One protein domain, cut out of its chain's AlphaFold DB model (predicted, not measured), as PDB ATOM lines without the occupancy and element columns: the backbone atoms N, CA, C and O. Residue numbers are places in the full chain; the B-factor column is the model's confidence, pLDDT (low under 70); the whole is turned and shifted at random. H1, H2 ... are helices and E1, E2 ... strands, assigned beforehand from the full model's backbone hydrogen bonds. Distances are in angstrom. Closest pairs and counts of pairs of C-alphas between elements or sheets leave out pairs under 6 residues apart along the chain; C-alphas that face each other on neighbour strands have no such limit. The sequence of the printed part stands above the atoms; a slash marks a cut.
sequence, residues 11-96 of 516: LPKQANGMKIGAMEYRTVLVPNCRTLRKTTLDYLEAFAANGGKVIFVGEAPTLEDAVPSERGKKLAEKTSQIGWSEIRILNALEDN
ATOM      1  N   LEU A  11     203.056 172.538 154.781       93.50
ATOM      2  CA  LEU A  11     202.241 171.573 154.052       93.50
ATOM      3  C   LEU A  11     201.720 172.091 152.696       93.50
ATOM      4  O   LEU A  11     201.903 171.377 151.712       93.50
ATOM      5  N   PRO A  12     201.196 173.331 152.558       92.69
ATOM      6  CA  PRO A  12     200.689 173.817 151.269       92.69
ATOM      7  C   PRO A  12     201.748 173.899 150.164       92.69
ATOM      8  O   PRO A  12     201.413 173.856 148.985       92.69
ATOM      9  N   LYS A  13     203.027 174.047 150.534       93.62
ATOM     10  CA  LYS A  13     204.153 174.129 149.591       93.62
ATOM     11  C   LYS A  13     204.769 172.763 149.290       93.62
ATOM     12  O   LYS A  13     205.531 172.647 148.337       93.62
ATOM     13  N   GLN A  14     204.502 171.766 150.130       92.44
ATOM     14  CA  GLN A  14     205.165 170.461 150.092       92.44
ATOM     15  C   GLN A  14     204.236 169.332 149.639       92.44
ATOM     16  O   GLN A  14     204.730 168.324 149.138       92.44
ATOM     17  N   ALA A  15     202.924 169.476 149.826       92.31
ATOM     18  CA  ALA A  15     201.953 168.437 149.524       92.31
ATOM     19  C   ALA A  15     201.695 168.291 148.021       92.31
ATOM     20  O   ALA A  15     201.401 169.263 147.325       92.31
ATOM     21  N   ASN A  16     201.722 167.050 147.541       89.19
ATOM     22  CA  ASN A  16     201.261 166.672 146.213       89.19
ATOM     23  C   ASN A  16     200.643 165.264 146.252       89.19
ATOM     24  O   ASN A  16     201.355 164.256 146.244       89.19
ATOM     25  N   GLY A  17     199.312 165.190 146.324       88.62
ATOM     26  CA  GLY A  17     198.592 163.927 146.508       88.62
ATOM     27  C   GLY A  17     198.957 163.272 147.842       88.62
ATOM     28  O   GLY A  17     198.735 163.857 148.897       88.62
ATOM     29  N   MET A  18     199.537 162.070 147.789       91.62
ATOM     30  CA  MET A  18     200.018 161.333 148.970       91.62
ATOM     31  C   MET A  18     201.471 161.656 149.358       91.62
ATOM     32  O   MET A  18     201.991 161.110 150.333       91.62
ATOM     33  N   LYS A  19     202.142 162.532 148.598       93.38
ATOM     34  CA  LYS A  19     203.526 162.940 148.854       93.38
ATOM     35  C   LYS A  19     203.581 164.243 149.638       93.38
ATOM     36  O   LYS A  19     202.819 165.165 149.357       93.38
ATOM     37  N   ILE A  20     204.523 164.339 150.573       93.19
ATOM     38  CA  ILE A  20     204.900 165.589 151.242       93.19
ATOM     39  C   ILE A  20     206.415 165.733 151.103       93.19
ATOM     40  O   ILE A  20     207.187 164.967 151.679       93.19
ATOM     41  N   GLY A  21     206.848 166.703 150.297       92.12
ATOM     42  CA  GLY A  21     208.246 166.812 149.887       92.12
ATOM     43  C   GLY A  21     208.660 165.610 149.030       92.12
ATOM     44  O   GLY A  21     208.016 165.317 148.024       92.12
ATOM     45  N   ALA A  22     209.732 164.920 149.423       90.81
ATOM     46  CA  ALA A  22     210.210 163.710 148.744       90.81
ATOM     47  C   ALA A  22     209.591 162.408 149.289       90.81
ATOM     48  O   ALA A  22     209.760 161.357 148.675       90.81
ATOM     49  N   MET A  23     208.883 162.474 150.421       91.88
ATOM     50  CA  MET A  23     208.351 161.304 151.122       91.88
ATOM     51  C   MET A  23     206.912 161.014 150.692       91.88
ATOM     52  O   MET A  23     206.137 161.936 150.428       91.88
ATOM     53  N   GLU A  24     206.546 159.735 150.646       92.81
ATOM     54  CA  GLU A  24     205.197 159.263 150.327       92.81
ATOM     55  C   GLU A  24     204.582 158.559 151.537       92.81
ATOM     56  O   GLU A  24     205.177 157.642 152.101       92.81
ATOM     57  N   TYR A  25     203.378 158.980 151.930       94.12
ATOM     58  CA  TYR A  25     202.715 158.492 153.136       94.12
ATOM     59  C   TYR A  25     201.433 157.752 152.781       94.12
ATOM     60  O   TYR A  25     200.616 158.232 152.002       94.12
ATOM     61  N   ARG A  26     201.212 156.597 153.411       94.00
ATOM     62  CA  ARG A  26     199.959 155.830 153.278       94.00
ATOM     63  C   ARG A  26     198.914 156.216 154.319       94.00
ATOM     64  O   ARG A  26     197.728 155.933 154.151       94.00
ATOM     65  N   THR A  27     199.349 156.817 155.421       96.12
ATOM     66  CA  THR A  27     198.496 157.098 156.574       96.12
ATOM     67  C   THR A  27     198.895 158.413 157.225       96.12
ATOM     68  O   THR A  27     200.080 158.651 157.436       96.12
ATOM     69  N   VAL A  28     197.909 159.248 157.552       96.25
ATOM     70  CA  VAL A  28     198.086 160.482 158.324       96.25
ATOM     71  C   VAL A  28     197.313 160.355 159.632       96.25
ATOM     72  O   VAL A  28     196.102 160.119 159.632       96.25
ATOM     73  N   LEU A  29     198.025 160.513 160.747       96.31
ATOM     74  CA  LEU A  29     197.455 160.558 162.088       96.31
ATOM     75  C   LEU A  29     197.216 162.021 162.475       96.31
ATOM     76  O   LEU A  29     198.154 162.815 162.506       96.31
ATOM     77  N   VAL A  30     195.973 162.373 162.787       96.56
ATOM     78  CA  VAL A  30     195.611 163.695 163.299       96.56
ATOM     79  C   VAL A  30     195.436 163.572 164.815       96.56
ATOM     80  O   VAL A  30     194.513 162.875 165.249       96.56
ATOM     81  N   PRO A  31     196.312 164.186 165.637       93.94
ATOM     82  CA  PRO A  31     196.160 164.158 167.089       93.94
ATOM     83  C   PRO A  31     194.927 164.974 167.519       93.94
ATOM     84  O   PRO A  31     194.220 165.528 166.681       93.94
ATOM     85  N   ASN A  32     194.672 165.054 168.828       93.06
ATOM     86  CA  ASN A  32     193.496 165.699 169.424       93.06
ATOM     87  C   ASN A  32     193.544 167.241 169.302       93.06
ATOM     88  O   ASN A  32     193.641 167.972 170.292       93.06
ATOM     89  N   CYS A  33     193.569 167.738 168.066       93.00
ATOM     90  CA  CYS A  33     193.654 169.144 167.710       93.00
ATOM     91  C   CYS A  33     192.287 169.808 167.872       93.00
ATOM     92  O   CYS A  33     191.297 169.357 167.304       93.00
ATOM     93  N   ARG A  34     192.242 170.952 168.565       94.25
ATOM     94  CA  ARG A  34     191.020 171.775 168.640       94.25
ATOM     95  C   ARG A  34     190.717 172.493 167.328       94.25
ATOM     96  O   ARG A  34     189.558 172.610 166.944       94.25
ATOM     97  N   THR A  35     191.765 172.980 166.666       97.25
ATOM     98  CA  THR A  35     191.695 173.696 165.393       97.25
ATOM     99  C   THR A  35     192.668 173.081 164.403       97.25
ATOM    100  O   THR A  35     193.754 172.664 164.797       97.25
ATOM    101  N   LEU A  36     192.293 173.078 163.128       97.31
ATOM    102  CA  LEU A  36     193.214 172.865 162.012       97.31
ATOM    103  C   LEU A  36     193.149 174.064 161.073       97.31
ATOM    104  O   LEU A  36     192.138 174.772 161.040       97.31
ATOM    105  N   ARG A  37     194.215 174.307 160.308       97.25
ATOM    106  CA  ARG A  37     194.156 175.320 159.250       97.25
ATOM    107  C   ARG A  37     193.248 174.862 158.122       97.25
ATOM    108  O   ARG A  37     193.219 173.668 157.807       97.25
ATOM    109  N   LYS A  38     192.597 175.802 157.434       96.88
ATOM    110  CA  LYS A  38     191.830 175.491 156.216       96.88
ATOM    111  C   LYS A  38     192.647 174.663 155.222       96.88
ATOM    112  O   LYS A  38     192.183 173.636 154.741       96.88
ATOM    113  N   THR A  39     193.896 175.060 154.982       95.75
ATOM    114  CA  THR A  39     194.801 174.369 154.053       95.75
ATOM    115  C   THR A  39     195.118 172.933 154.471       95.75
ATOM    116  O   THR A  39     195.335 172.077 153.618       95.75
ATOM    117  N   THR A  40     195.150 172.654 155.776       96.62
ATOM    118  CA  THR A  40     195.377 171.306 156.307       96.62
ATOM    119  C   THR A  40     194.139 170.441 156.100       96.62
ATOM    120  O   THR A  40     194.267 169.305 155.657       96.62
ATOM    121  N   LEU A  41     192.937 170.972 156.353       97.06
ATOM    122  CA  LEU A  41     191.683 170.262 156.072       97.06
ATOM    123  C   LEU A  41     191.529 169.957 154.576       97.06
ATOM    124  O   LEU A  41     191.224 168.820 154.228       97.06
ATOM    125  N   ASP A  42     191.819 170.933 153.709       96.06
ATOM    126  CA  ASP A  42     191.807 170.754 152.251       96.06
ATOM    127  C   ASP A  42     192.755 169.610 151.831       96.06
ATOM    128  O   ASP A  42     192.388 168.745 151.031       96.06
ATOM    129  N   TYR A  43     193.959 169.560 152.415       96.38
ATOM    130  CA  TYR A  43     194.912 168.476 152.178       96.38
ATOM    131  C   TYR A  43     194.398 167.122 152.675       96.38
ATOM    132  O   TYR A  43     194.472 166.149 151.933       96.38
ATOM    133  N   LEU A  44     193.879 167.030 153.903       96.88
ATOM    134  CA  LEU A  44     193.415 165.759 154.472       96.88
ATOM    135  C   LEU A  44     192.224 165.181 153.690       96.88
ATOM    136  O   LEU A  44     192.167 163.971 153.468       96.88
ATOM    137  N   GLU A  45     191.302 166.036 153.235       96.19
ATOM    138  CA  GLU A  45     190.188 165.657 152.353       96.19
ATOM    139  C   GLU A  45     190.712 165.095 151.021       96.19
ATOM    140  O   GLU A  45     190.282 164.023 150.586       96.19
ATOM    141  N   ALA A  46     191.680 165.775 150.399       95.12
ATOM    142  CA  ALA A  46     192.309 165.315 149.164       95.12
ATOM    143  C   ALA A  46     193.127 164.027 149.364       95.12
ATOM    144  O   ALA A  46     193.075 163.127 148.526       95.12
ATOM    145  N   PHE A  47     193.862 163.904 150.469       96.44
ATOM    146  CA  PHE A  47     194.647 162.721 150.814       96.44
ATOM    147  C   PHE A  47     193.742 161.493 150.960       96.44
ATOM    148  O   PHE A  47     194.014 160.455 150.357       96.44
ATOM    149  N   ALA A  48     192.617 161.638 151.670       95.38
ATOM    150  CA  ALA A  48     191.607 160.591 151.796       95.38
ATOM    151  C   ALA A  48     190.973 160.226 150.442       95.38
ATOM    152  O   ALA A  48     190.818 159.047 150.127       95.38
ATOM    153  N   ALA A  49     190.656 161.221 149.606       94.12
ATOM    154  CA  ALA A  49     190.092 160.993 148.273       94.12
ATOM    155  C   ALA A  49     191.051 160.246 147.322       94.12
ATOM    156  O   ALA A  49     190.593 159.519 146.445       94.12
ATOM    157  N   ASN A  50     192.366 160.385 147.519       94.06
ATOM    158  CA  ASN A  50     193.399 159.651 146.779       94.06
ATOM    159  C   ASN A  50     193.692 158.249 147.359       94.06
ATOM    160  O   ASN A  50     194.643 157.599 146.934       94.06
ATOM    161  N   GLY A  51     192.888 157.764 148.315       92.75
ATOM    162  CA  GLY A  51     193.032 156.434 148.919       92.75
ATOM    163  C   GLY A  51     193.959 156.379 150.137       92.75
ATOM    164  O   GLY A  51     194.192 155.300 150.680       92.75
ATOM    165  N   GLY A  52     194.472 157.524 150.593       94.69
ATOM    166  CA  GLY A  52     195.237 157.619 151.828       94.69
ATOM    167  C   GLY A  52     194.358 157.422 153.068       94.69
ATOM    168  O   GLY A  52     193.205 157.848 153.122       94.69
ATOM    169  N   LYS A  53     194.900 156.786 154.108       96.19
ATOM    170  CA  LYS A  53     194.180 156.555 155.370       96.19
ATOM    171  C   LYS A  53     194.340 157.764 156.296       96.19
ATOM    172  O   LYS A  53     195.456 158.078 156.697       96.19
ATOM    173  N   VAL A  54     193.250 158.424 156.677       97.25
ATOM    174  CA  VAL A  54     193.269 159.489 157.699       97.25
ATOM    175  C   VAL A  54     192.664 158.948 158.989       97.25
ATOM    176  O   VAL A  54     191.587 158.353 158.962       97.25
ATOM    177  N   ILE A  55     193.367 159.119 160.108       97.38
ATOM    178  CA  ILE A  55     192.933 158.638 161.424       97.38
ATOM    179  C   ILE A  55     192.959 159.805 162.409       97.38
ATOM    180  O   ILE A  55     194.025 160.328 162.722       97.38
ATOM    181  N   PHE A  56     191.794 160.175 162.935       97.62
ATOM    182  CA  PHE A  56     191.663 161.142 164.022       97.62
ATOM    183  C   PHE A  56     191.780 160.440 165.376       97.62
ATOM    184  O   PHE A  56     191.119 159.427 165.615       97.62
ATOM    185  N   VAL A  57     192.605 160.983 166.269       96.50
ATOM    186  CA  VAL A  57     192.840 160.434 167.610       96.50
ATOM    187  C   VAL A  57     192.241 161.360 168.661       96.50
ATOM    188  O   VAL A  57     192.671 162.499 168.812       96.50
ATOM    189  N   GLY A  58     191.296 160.848 169.447       95.38
ATOM    190  CA  GLY A  58     190.556 161.646 170.421       95.38
ATOM    191  C   GLY A  58     189.371 162.358 169.776       95.38
ATOM    192  O   GLY A  58     188.597 161.733 169.049       95.38
ATOM    193  N   GLU A  59     189.192 163.642 170.078       94.44
ATOM    194  CA  GLU A  59     188.104 164.453 169.533       94.44
ATOM    195  C   GLU A  59     188.491 165.019 168.160       94.44
ATOM    196  O   GLU A  59     189.642 165.373 167.907       94.44
ATOM    197  N   ALA A  60     187.519 165.087 167.250       94.88
ATOM    198  CA  ALA A  60     187.720 165.722 165.955       94.88
ATOM    199  C   ALA A  60     187.755 167.256 166.114       94.88
ATOM    200  O   ALA A  60     187.026 167.791 166.956       94.88
ATOM    201  N   PRO A  61     188.541 167.979 165.293       96.25
ATOM    202  CA  PRO A  61     188.626 169.429 165.384       96.25
ATOM    203  C   PRO A  61     187.263 170.071 165.119       96.25
ATOM    204  O   PRO A  61     186.585 169.753 164.137       96.25
ATOM    205  N   THR A  62     186.887 170.993 166.003       97.25
ATOM    206  CA  THR A  62     185.637 171.769 165.944       97.25
ATOM    207  C   THR A  62     185.858 173.188 165.423       97.25
ATOM    208  O   THR A  62     184.902 173.943 165.238       97.25
ATOM    209  N   LEU A  63     187.122 173.560 165.194       97.94
ATOM    210  CA  LEU A  63     187.533 174.859 164.683       97.94
ATOM    211  C   LEU A  63     188.355 174.713 163.390       97.94
ATOM    212  O   LEU A  63     189.176 173.804 163.241       97.94
ATOM    213  N   GLU A  64     188.172 175.663 162.483       97.25
ATOM    214  CA  GLU A  64     188.970 175.889 161.279       97.25
ATOM    215  C   GLU A  64     189.517 177.313 161.338       97.25
ATOM    216  O   GLU A  64     188.746 178.253 161.521       97.25
ATOM    217  N   ASP A  65     190.840 177.474 161.250       96.44
ATOM    218  CA  ASP A  65     191.509 178.775 161.424       96.44
ATOM    219  C   ASP A  65     191.023 179.532 162.689       96.44
ATOM    220  O   ASP A  65     190.832 180.746 162.682       96.44
ATOM    221  N   ALA A  66     190.818 178.791 163.789       96.81
ATOM    222  CA  ALA A  66     190.280 179.259 165.071       96.81
ATOM    223  C   ALA A  66     188.811 179.749 165.069       96.81
ATOM    224  O   ALA A  66     188.373 180.376 166.034       96.81
ATOM    225  N   VAL A  67     188.023 179.416 164.042       97.81
ATOM    226  CA  VAL A  67     186.588 179.741 163.930       97.81
ATOM    227  C   VAL A  67     185.746 178.453 163.920       97.81
ATOM    228  O   VAL A  67     186.183 177.470 163.325       97.81
ATOM    229  N   PRO A  68     184.550 178.408 164.549       98.12
ATOM    230  CA  PRO A  68     183.687 177.222 164.538       98.12
ATOM    231  C   PRO A  68     183.434 176.654 163.137       98.12
ATOM    232  O   PRO A  68     182.969 177.366 162.247       98.12
ATOM    233  N   SER A  69     183.717 175.362 162.954       97.56
ATOM    234  CA  SER A  69     183.552 174.649 161.684       97.56
ATOM    235  C   SER A  69     183.270 173.166 161.917       97.56
ATOM    236  O   SER A  69     183.964 172.484 162.665       97.56
ATOM    237  N   GLU A  70     182.272 172.631 161.211       96.38
ATOM    238  CA  GLU A  70     181.931 171.201 161.246       96.38
ATOM    239  C   GLU A  70     182.795 170.358 160.290       96.38
ATOM    240  O   GLU A  70     182.609 169.143 160.198       96.38
ATOM    241  N   ARG A  71     183.713 170.976 159.526       96.75
ATOM    242  CA  ARG A  71     184.511 170.271 158.505       96.75
ATOM    243  C   ARG A  71     185.364 169.158 159.104       96.75
ATOM    244  O   ARG A  71     185.325 168.038 158.603       96.75
ATOM    245  N   GLY A  72     186.063 169.445 160.203       95.44
ATOM    246  CA  GLY A  72     186.898 168.468 160.901       95.44
ATOM    247  C   GLY A  72     186.111 167.241 161.359       95.44
ATOM    248  O   GLY A  72     186.481 166.109 161.051       95.44
ATOM    249  N   LYS A  73     184.969 167.468 162.014       95.12
ATOM    250  CA  LYS A  73     184.063 166.405 162.464       95.12
ATOM    251  C   LYS A  73     183.518 165.563 161.308       95.12
ATOM    252  O   LYS A  73     183.601 164.340 161.351       95.12
ATOM    253  N   LYS A  74     183.027 166.203 160.241       96.44
ATOM    254  CA  LYS A  74     182.524 165.500 159.047       96.44
ATOM    255  C   LYS A  74     183.606 164.668 158.365       96.44
ATOM    256  O   LYS A  74     183.307 163.605 157.825       96.44
ATOM    257  N   LEU A  75     184.849 165.148 158.346       96.69
ATOM    258  CA  LEU A  75     185.969 164.396 157.788       96.69
ATOM    259  C   LEU A  75     186.306 163.173 158.648       96.69
ATOM    260  O   LEU A  75     186.512 162.091 158.100       96.69
ATOM    261  N   ALA A  76     186.299 163.314 159.975       95.50
ATOM    262  CA  ALA A  76     186.504 162.198 160.897       95.50
ATOM    263  C   ALA A  76     185.426 161.108 160.740       95.50
ATOM    264  O   ALA A  76     185.765 159.932 160.627       95.50
ATOM    265  N   GLU A  77     184.147 161.493 160.626       95.06
ATOM    266  CA  GLU A  77     183.018 160.574 160.386       95.06
ATOM    267  C   GLU A  77     183.130 159.819 159.051       95.06
ATOM    268  O   GLU A  77     182.728 158.661 158.954       95.06
ATOM    269  N   LYS A  78     183.682 160.465 158.017       94.81
ATOM    270  CA  LYS A  78     183.908 159.854 156.696       94.81
ATOM    271  C   LYS A  78     185.129 158.937 156.636       94.81
ATOM    272  O   LYS A  78     185.244 158.168 155.686       94.81
ATOM    273  N   THR A  79     186.061 159.077 157.573       94.50
ATOM    274  CA  THR A  79     187.351 158.378 157.554       94.50
ATOM    275  C   THR A  79     187.438 157.412 158.729       94.50
ATOM    276  O   THR A  79     186.795 156.366 158.716       94.50
ATOM    277  N   SER A  80     188.234 157.735 159.744       93.81
ATOM    278  CA  SER A  80     188.373 156.942 160.953       93.81
ATOM    279  C   SER A  80     188.616 157.858 162.140       93.81
ATOM    280  O   SER A  80     189.467 158.746 162.086       93.81
ATOM    281  N   GLN A  81     187.937 157.577 163.249       96.12
ATOM    282  CA  GLN A  81     188.170 158.221 164.533       96.12
ATOM    283  C   GLN A  81     188.336 157.156 165.615       96.12
ATOM    284  O   GLN A  81     187.517 156.247 165.745       96.12
ATOM    285  N   ILE A  82     189.407 157.264 166.395       96.75
ATOM    286  CA  ILE A  82     189.723 156.352 167.493       96.75
ATOM    287  C   ILE A  82     189.868 157.122 168.802       96.75
ATOM    288  O   ILE A  82     190.247 158.289 168.821       96.75
ATOM    289  N   GLY A  83     189.586 156.459 169.925       95.44
ATOM    290  CA  GLY A  83     189.841 157.036 171.245       95.44
ATOM    291  C   GLY A  83     191.335 157.269 171.492       95.44
ATOM    292  O   GLY A  83     192.170 156.519 170.985       95.44
ATOM    293  N   TRP A  84     191.660 158.278 172.303       94.69
ATOM    294  CA  TRP A  84     193.033 158.603 172.701       94.69
ATOM    295  C   TRP A  84     193.609 157.517 173.621       94.69
ATOM    296  O   TRP A  84     193.378 157.509 174.828       94.69
ATOM    297  N   SER A  85     194.307 156.551 173.028       94.25
ATOM    298  CA  SER A  85     194.928 155.426 173.726       94.25
ATOM    299  C   SER A  85     196.036 154.841 172.863       94.25
ATOM    300  O   SER A  85     195.813 154.568 171.684       94.25
ATOM    301  N   GLU A  86     197.197 154.591 173.463       91.88
ATOM    302  CA  GLU A  86     198.347 153.972 172.799       91.88
ATOM    303  C   GLU A  86     197.966 152.671 172.077       91.88
ATOM    304  O   GLU A  86     198.199 152.535 170.879       91.88
ATOM    305  N   ILE A  87     197.268 151.761 172.764       92.44
ATOM    306  CA  ILE A  87     196.825 150.475 172.203       92.44
ATOM    307  C   ILE A  87     195.950 150.682 170.960       92.44
ATOM    308  O   ILE A  87     196.111 149.990 169.957       92.44
ATOM    309  N   ARG A  88     195.020 151.646 170.999       95.25
ATOM    310  CA  ARG A  88     194.130 151.925 169.861       95.25
ATOM    311  C   ARG A  88     194.892 152.499 168.673       95.25
ATOM    312  O   ARG A  88     194.602 152.112 167.545       95.25
ATOM    313  N   ILE A  89     195.845 153.395 168.929       94.44
ATOM    314  CA  ILE A  89     196.695 153.991 167.894       94.44
ATOM    315  C   ILE A  89     197.533 152.897 167.229       94.44
ATOM    316  O   ILE A  89     197.477 152.754 166.011       94.44
ATOM    317  N   LEU A  90     198.234 152.077 168.016       92.69
ATOM    318  CA  LEU A  90     199.078 151.001 167.494       92.69
ATOM    319  C   LEU A  90     198.270 149.966 166.702       92.69
ATOM    320  O   LEU A  90     198.678 149.602 165.605       92.69
ATOM    321  N   ASN A  91     197.095 149.558 167.192       93.69
ATOM    322  CA  ASN A  91     196.224 148.628 166.466       93.69
ATOM    323  C   ASN A  91     195.720 149.213 165.137       93.69
ATOM    324  O   ASN A  91     195.662 148.508 164.134       93.69
ATOM    325  N   ALA A  92     195.361 150.501 165.105       94.69
ATOM    326  CA  ALA A  92     194.896 151.158 163.880       94.69
ATOM    327  C   ALA A  92     196.005 151.312 162.821       94.69
ATOM    328  O   ALA A  92     195.703 151.514 161.640       94.69
ATOM    329  N   LEU A  93     197.264 151.225 163.249       94.00
ATOM    330  CA  LEU A  93     198.466 151.378 162.439       94.00
ATOM    331  C   LEU A  93     199.185 150.044 162.164       94.00
ATOM    332  O   LEU A  93     200.241 150.039 161.536       94.00
ATOM    333  N   GLU A  94     198.632 148.910 162.595       92.56
ATOM    334  CA  GLU A  94     199.322 147.616 162.525       92.56
ATOM    335  C   GLU A  94     199.651 147.187 161.084       92.56
ATOM    336  O   GLU A  94     200.735 146.669 160.828       92.56
ATOM    337  N   ASP A  95     198.787 147.504 160.114       90.75
ATOM    338  CA  ASP A  95     199.021 147.223 158.686       90.75
ATOM    339  C   ASP A  95     200.256 147.947 158.112       90.75
ATOM    340  O   ASP A  95     200.833 147.521 157.102       90.75
ATOM    341  N   ASN A  96     200.654 149.054 158.748       92.00
ATOM    342  CA  ASN A  96     201.813 149.866 158.388       92.00
ATOM    343  C   ASN A  96     203.107 149.385 159.076       92.00
ATOM    344  O   ASN A  96     204.164 149.964 158.833       92.00
TER     345      ASN A  96
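AT A GLANCE: This is residues 11 to 96 of the 516 residues of an uncharacterized protein of Oscillospiraceae bacterium (UniProt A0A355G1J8). A small parallel sheet of three strands, E1, E2 and E3, has H3 across one face and H4 along the strands over the opposite face. H2, the longest helix, runs in nearly the same direction as H3 and only grazes the sheet with residues 44 to 48, while the short H1 packs on H2. The printed part has 86 residues, with four named helices and three named strands in the order H1, E1, H2, E2, H3, E3, H4; the sheet order is E1, E2, E3 and the class is mixed, helices and strands. The whole is compact, with a radius of gyration of the C-alphas of 12.6 A and spans of 35 by 31 by 18 A.

HOW THE PARTS SIT: H1, residues 11 to 14, touches H2, residues 38 to 49, with H2's residues 39 to 43 alone; their closest C-alphas are those of Pro 12 and Thr 39, 6.5 A apart. E1, residues 27 to 30, is an edge strand and the parallel neighbour of E2, residues 53 to 57, at 24 degrees, with N 28 and O 53 at 2.8 A within hydrogen-bond range. E1, H2 and E2 form a strand-helix-strand unit, two parallel neighbour strands with a helix between, and its crossover is right-handed. H2 only just touches H3, residues 71 to 78, with 3 pairs of C-alphas within 8 A, the closest those of Glu 45 and Leu 75 at 7.0 A; they run the same way at a shallow tilt of 15 degrees. H3 is on the sheet over E2, at a height over the sheet of 9.2 A, and runs across the strands at 67 degrees to E2 on the local plane. E2, H3 and E3, residues 80 to 82, form a second such unit, also right-handed. E2 and E3 are parallel at 29 degrees, with N 56 and O 80 at 2.9 A within hydrogen-bond range. H4, residues 86 to 92, is on the opposite face from H3, over E2, and runs along the strands at 19 degrees on the local plane. Every O i to N i+4 pair is within hydrogen-bond range in H2, H3 and H4; H1 is too short for such a pair.

IN THESE COORDINATES: H1 begins at C-alpha 11, (202.241, 171.573, 154.052), and spans 5.0 A. E1 spans 9.9 A, H2 16.6 A and E2 12.9 A, with C-alpha 53 at (194.180, 156.555, 155.370). H3 spans 10.6 A, E3 6.7 A and H4 10.0 A, ending at C-alpha 92, (194.896, 151.158, 163.880).

THE WHOLE: The two C-alphas farthest apart, those of Val 67 and Asp 95, are 35.2 A apart. The links H1 to E1 and E2 to H3 are long, and the printed part has no cut. No printed residue has a pLDDT under 70.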